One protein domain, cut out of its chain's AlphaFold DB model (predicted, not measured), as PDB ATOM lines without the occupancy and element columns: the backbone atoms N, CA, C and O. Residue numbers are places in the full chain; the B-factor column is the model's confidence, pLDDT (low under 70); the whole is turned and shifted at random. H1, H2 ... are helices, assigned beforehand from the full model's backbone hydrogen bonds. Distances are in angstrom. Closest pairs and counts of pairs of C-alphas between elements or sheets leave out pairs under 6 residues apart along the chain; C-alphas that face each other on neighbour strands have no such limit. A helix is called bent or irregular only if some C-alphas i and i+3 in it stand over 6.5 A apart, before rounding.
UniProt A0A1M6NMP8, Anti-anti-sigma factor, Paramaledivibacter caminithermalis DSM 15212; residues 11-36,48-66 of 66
ATOM      1  N   ASN A  11      -1.438  26.679  90.179       97.00
ATOM      2  CA  ASN A  11      -1.295  28.101  89.927       97.00
ATOM      3  C   ASN A  11       0.183  28.406  89.677       97.00
ATOM      4  O   ASN A  11       0.998  28.325  90.591       97.00
ATOM      5  N   PHE A  12       0.541  28.712  88.435       97.00
ATOM      6  CA  PHE A  12       1.916  29.003  88.061       97.00
ATOM      7  C   PHE A  12       2.110  30.509  87.860       97.00
ATOM      8  O   PHE A  12       2.089  31.018  86.734       97.00
ATOM      9  N   ALA A  13       2.267  31.206  88.986       94.88
ATOM     10  CA  ALA A  13       2.426  32.653  89.080       94.88
ATOM     11  C   ALA A  13       3.756  33.014  89.769       94.88
ATOM     12  O   ALA A  13       4.680  32.209  89.796       94.88
ATOM     13  N   VAL A  14       3.894  34.244  90.268       92.19
ATOM     14  CA  VAL A  14       5.164  34.839  90.729       92.19
ATOM     15  C   VAL A  14       5.993  33.938  91.658       92.19
ATOM     16  O   VAL A  14       7.181  33.724  91.389       92.19
ATOM     17  N   ASP A  15       5.391  33.407  92.722       93.75
ATOM     18  CA  ASP A  15       6.118  32.642  93.741       93.75
ATOM     19  C   ASP A  15       6.486  31.250  93.211       93.75
ATOM     20  O   ASP A  15       7.662  30.871  93.189       93.75
ATOM     21  N   GLU A  16       5.514  30.527  92.654       94.75
ATOM     22  CA  GLU A  16       5.708  29.184  92.104       94.75
ATOM     23  C   GLU A  16       6.671  29.176  90.910       94.75
ATOM     24  O   GLU A  16       7.480  28.258  90.746       94.75
ATOM     25  N   ALA A  17       6.622  30.215  90.076       93.62
ATOM     26  CA  ALA A  17       7.537  30.400  88.958       93.62
ATOM     27  C   ALA A  17       8.971  30.645  89.442       93.62
ATOM     28  O   ALA A  17       9.921  30.102  88.867       93.62
ATOM     29  N   SER A  18       9.146  31.413  90.518       92.81
ATOM     30  CA  SER A  18      10.462  31.657  91.112       92.81
ATOM     31  C   SER A  18      11.064  30.366  91.675       92.81
ATOM     32  O   SER A  18      12.194  30.008  91.324       92.81
ATOM     33  N   GLU A  19      10.289  29.601  92.445       94.00
ATOM     34  CA  GLU A  19      10.721  28.305  92.986       94.00
ATOM     35  C   GLU A  19      11.053  27.292  91.880       94.00
ATOM     36  O   GLU A  19      12.070  26.586  91.926       94.00
ATOM     37  N   PHE A  20      10.218  27.235  90.840       93.88
ATOM     38  CA  PHE A  20      10.424  26.356  89.695       93.88
ATOM     39  C   PHE A  20      11.717  26.680  88.942       93.88
ATOM     40  O   PHE A  20      12.468  25.765  88.579       93.88
ATOM     41  N   ARG A  21      12.024  27.970  88.756       91.62
ATOM     42  CA  ARG A  21      13.280  28.417  88.142       91.62
ATOM     43  C   ARG A  21      14.490  27.919  88.928       91.62
ATOM     44  O   ARG A  21      15.398  27.339  88.334       91.62
ATOM     45  N   GLU A  22      14.504  28.106  90.245       92.56
ATOM     46  CA  GLU A  22      15.613  27.642  91.086       92.56
ATOM     47  C   GLU A  22      15.791  26.124  91.030       92.56
ATOM     48  O   GLU A  22      16.915  25.620  90.932       92.56
ATOM     49  N   LYS A  23      14.680  25.381  91.077       91.94
ATOM     50  CA  LYS A  23      14.685  23.920  90.968       91.94
ATOM     51  C   LYS A  23      15.319  23.469  89.656       91.94
ATOM     52  O   LYS A  23      16.136  22.547  89.661       91.94
ATOM     53  N   LEU A  24      14.966  24.106  88.542       89.88
ATOM     54  CA  LEU A  24      15.474  23.717  87.230       89.88
ATOM     55  C   LEU A  24      16.923  24.114  86.984       89.88
ATOM     56  O   LEU A  24      17.646  23.335  86.363       89.88
ATOM     57  N   ILE A  25      17.379  25.243  87.526       87.88
ATOM     58  CA  ILE A  25      18.806  25.590  87.533       87.88
ATOM     59  C   ILE A  25      19.595  24.493  88.258       87.88
ATOM     60  O   ILE A  25      20.481  23.886  87.665       87.88
ATOM     61  N   LYS A  26      19.180  24.116  89.477       89.88
ATOM     62  CA  LYS A  26      19.833  23.048  90.260       89.88
ATOM     63  C   LYS A  26      19.849  21.692  89.544       89.88
ATOM     64  O   LYS A  26      20.758  20.897  89.764       89.88
ATOM     65  N   LEU A  27      18.829  21.378  88.743       88.38
ATOM     66  CA  LEU A  27      18.785  20.147  87.944       88.38
ATOM     67  C   LEU A  27      19.703  20.233  86.719       88.38
ATOM     68  O   LEU A  27      20.412  19.272  86.421       88.38
ATOM     69  N   THR A  28      19.736  21.389  86.059       84.38
ATOM     70  CA  THR A  28      20.623  21.651  84.917       84.38
ATOM     71  C   THR A  28      22.091  21.582  85.342       84.38
ATOM     72  O   THR A  28      22.883  20.915  84.678       84.38
ATOM     73  N   ASP A  29      22.436  22.145  86.505       85.25
ATOM     74  CA  ASP A  29      23.780  22.075  87.100       85.25
ATOM     75  C   ASP A  29      24.218  20.631  87.405       85.25
ATOM     76  O   ASP A  29      25.403  20.306  87.372       85.25
ATOM     77  N   LYS A  30      23.261  19.727  87.658       86.44
ATOM     78  CA  LYS A  30      23.505  18.283  87.838       86.44
ATOM     79  C   LYS A  30      23.645  17.520  86.516       86.44
ATOM     80  O   LYS A  30      23.801  16.301  86.533       86.44
ATOM     81  N   GLY A  31      23.586  18.211  85.378       84.31
ATOM     82  CA  GLY A  31      23.716  17.632  84.042       84.31
ATOM     83  C   GLY A  31      22.410  17.101  83.444       84.31
ATOM     84  O   GLY A  31      22.450  16.469  82.387       84.31
ATOM     85  N   GLU A  32      21.256  17.344  84.073       86.38
ATOM     86  CA  GLU A  32      19.957  17.002  83.484       86.38
ATOM     87  C   GLU A  32      19.651  17.985  82.336       86.38
ATOM     88  O   GLU A  32      19.600  19.197  82.535       86.38
ATOM     89  N   LYS A  33      19.472  17.468  81.112       82.19
ATOM     90  CA  LYS A  33      19.298  18.284  79.888       82.19
ATOM     91  C   LYS A  33      17.911  18.181  79.253       82.19
ATOM     92  O   LYS A  33      17.594  18.948  78.346       82.19
ATOM     93  N   TYR A  34      17.108  17.206  79.674       87.88
ATOM     94  CA  TYR A  34      15.825  16.891  79.052       87.88
ATOM     95  C   TYR A  34      14.735  16.865  80.110       87.88
ATOM     96  O   TYR A  34      14.712  15.983  80.968       87.88
ATOM     97  N   PHE A  35      13.826  17.830  80.018       90.75
ATOM     98  CA  PHE A  35      12.717  17.990  80.944       90.75
ATOM     99  C   PHE A  35      11.394  17.777  80.217       90.75
ATOM    100  O   PHE A  35      11.194  18.293  79.117       90.75
ATOM    101  N   SER A  36      10.495  17.016  80.831       93.06
ATOM    102  CA  SER A  36       9.097  16.914  80.416       93.06
ATOM    103  C   SER A  36       8.264  17.664  81.441       93.06
ATOM    104  O   SER A  36       8.242  17.283  82.608       93.06
ATOM    105  N   THR A  48       4.510  35.871  84.302       96.06
ATOM    106  CA  THR A  48       5.722  35.530  85.055       96.06
ATOM    107  C   THR A  48       6.055  34.055  84.884       96.06
ATOM    108  O   THR A  48       7.183  33.724  84.502       96.06
ATOM    109  N   GLY A  49       5.069  33.174  85.073       95.69
ATOM    110  CA  GLY A  49       5.207  31.738  84.837       95.69
ATOM    111  C   GLY A  49       5.666  31.438  83.410       95.69
ATOM    112  O   GLY A  49       6.660  30.734  83.195       95.69
ATOM    113  N   LEU A  50       5.023  32.053  82.415       95.50
ATOM    114  CA  LEU A  50       5.430  31.887  81.020       95.50
ATOM    115  C   LEU A  50       6.867  32.382  80.770       95.50
ATOM    116  O   LEU A  50       7.652  31.691  80.113       95.50
ATOM    117  N   GLY A  51       7.239  33.539  81.326       95.06
ATOM    118  CA  GLY A  51       8.596  34.081  81.222       95.06
ATOM    119  C   GLY A  51       9.659  33.143  81.801       95.06
ATOM    120  O   GLY A  51      10.729  32.970  81.209       95.06
ATOM    121  N   VAL A  52       9.348  32.468  82.908       93.88
ATOM    122  CA  VAL A  52      10.227  31.462  83.513       93.88
ATOM    123  C   VAL A  52      10.408  30.243  82.602       93.88
ATOM    124  O   VAL A  52      11.550  29.826  82.387       93.88
ATOM    125  N   ILE A  53       9.337  29.706  82.004       93.19
ATOM    126  CA  ILE A  53       9.427  28.572  81.059       93.19
ATOM    127  C   ILE A  53      10.340  28.922  79.876       93.19
ATOM    128  O   ILE A  53      11.228  28.140  79.523       93.19
ATOM    129  N   VAL A  54      10.170  30.115  79.298       92.25
ATOM    130  CA  VAL A  54      11.009  30.595  78.187       92.25
ATOM    131  C   VAL A  54      12.470  30.738  78.621       92.25
ATOM    132  O   VAL A  54      13.374  30.297  77.908       92.25
ATOM    133  N   SER A  55      12.719  31.308  79.805       89.25
ATOM    134  CA  SER A  55      14.075  31.457  80.344       89.25
ATOM    135  C   SER A  55      14.780  30.109  80.484       89.25
ATOM    136  O   SER A  55      15.939  29.982  80.095       89.25
ATOM    137  N   ILE A  56      14.090  29.104  81.018       87.19
ATOM    138  CA  ILE A  56      14.629  27.752  81.191       87.19
ATOM    139  C   ILE A  56      14.937  27.112  79.841       87.19
ATOM    140  O   ILE A  56      16.019  26.548  79.668       87.19
ATOM    141  N   TYR A  57      14.014  27.202  78.881       87.31
ATOM    142  CA  TYR A  57      14.228  26.651  77.545       87.31
ATOM    143  C   TYR A  57      15.525  27.199  76.932       87.31
ATOM    144  O   TYR A  57      16.383  26.424  76.501       87.31
ATOM    145  N   ASN A  58      15.733  28.516  77.012       85.62
ATOM    146  CA  ASN A  58      16.951  29.161  76.522       85.62
ATOM    147  C   ASN A  58      18.211  28.673  77.252       85.62
ATOM    148  O   ASN A  58      19.210  28.363  76.601       85.62
ATOM    149  N   SER A  59      18.169  28.545  78.582       79.69
ATOM    150  CA  SER A  59      19.296  28.024  79.368       79.69
ATOM    151  C   SER A  59      19.665  26.590  78.971       79.69
ATOM    152  O   SER A  59      20.842  26.285  78.784       79.69
ATOM    153  N   THR A  60      18.678  25.713  78.761       75.81
ATOM    154  CA  THR A  60      18.942  24.328  78.326       75.81
ATOM    155  C   THR A  60      19.483  24.246  76.897       75.81
ATOM    156  O   THR A  60      20.294  23.368  76.595       75.81
ATOM    157  N   PHE A  61      19.087  25.172  76.018       72.88
ATOM    158  CA  PHE A  61      19.603  25.257  74.653       72.88
ATOM    159  C   PHE A  61      21.049  25.775  74.614       72.88
ATOM    160  O   PHE A  61      21.870  25.235  73.875       72.88
ATOM    161  N   ALA A  62      21.399  26.757  75.449       62.59
ATOM    162  CA  ALA A  62      22.778  27.235  75.580       62.59
ATOM    163  C   ALA A  62      23.739  26.108  76.019       62.59
ATOM    164  O   ALA A  62      24.814  25.955  75.443       62.59
ATOM    165  N   HIS A  63      23.309  25.238  76.941       58.00
ATOM    166  CA  HIS A  63      24.071  24.060  77.387       58.00
ATOM    167  C   HIS A  63      24.191  22.915  76.357       58.00
ATOM    168  O   HIS A  63      24.852  21.907  76.637       58.00
ATOM    169  N   LYS A  64      23.544  23.010  75.185       55.38
ATOM    170  CA  LYS A  64      23.723  22.049  74.079       55.38
ATOM    171  C   LYS A  64      24.883  22.404  73.140       55.38
ATOM    172  O   LYS A  64      25.281  21.537  72.372       55.38
ATOM    173  N   ASN A  65      25.407  23.632  73.199       50.84
ATOM    174  CA  ASN A  65      26.474  24.121  72.312       50.84
ATOM    175  C   ASN A  65      27.871  24.141  72.969       50.84
ATOM    176  O   ASN A  65      28.790  24.762  72.438       50.84
ATOM    177  N   HIS A  66      28.024  23.452  74.102       44.69
ATOM    178  CA  HIS A  66      29.291  23.133  74.764       44.69
ATOM    179  C   HIS A  66      29.365  21.624  74.999       44.69
ATOM    180  O   HIS A  66      30.494  21.094  74.966       44.69
TER     181      HIS A  66
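AT A GLANCE: This is residues 11 to 36 and 48 to 66 of the 66 residues of the protein "Anti-anti-sigma factor" of Paramaledivibacter caminithermalis DSM 15212 (UniProt A0A1M6NMP8). Two helices of nearly equal length, H1 and H2, lie side by side and run the same way, their lines at a shallow tilt of 13 degrees. After H1 the printed part turns and folds back over residues 30 to 36, and after H2 a short tail, residues 63 to 66, carries on past the helix. The printed part has 45 residues with two named helices, H1 then H2 along the chain, and no named strand; the class is all helix. It is compact, with a radius of gyration of the C-alphas of 10.6 A, and its outline is elongated, spanning 33 by 17 by 15 A.

HOW THE PARTS SIT: H1, residues 14 to 29, and H2, residues 48 to 62, touch, with 12 pairs of C-alphas within 8 A. Their closest C-alphas are those of Ala 17 and Gly 49, 4.9 A apart. The two centres are 10.1 A apart. The lines of the helices stand at a shallow tilt of 13 degrees, and they run the same way. In both H1 and H2 every O i to N i+4 pair is within hydrogen-bond range.

IN THESE COORDINATES: The printed part begins at Asn 11, with its C-alpha at (-1.295, 28.101, 89.927). H1 runs from Val 14, C-alpha at (5.164, 34.839, 90.729), to Asp 29, 22.9 A from first to last C-alpha. H2 runs from Thr 48 to Ala 62, C-alpha at (22.778, 27.235, 75.580), and measures 21.2 A. Neither helix is bent.

THE WHOLE: The two C-alphas farthest apart are those of Asn 11 and His 66, the chain's last residue, at 34.5 A. The link from H1 to H2 runs across the cut: residues 37 to 47 are not printed, and C-alphas 36 and 48 are 19.5 A apart. The mean pLDDT of the printed part is 85.9, and residues 62 to 66 are under 70.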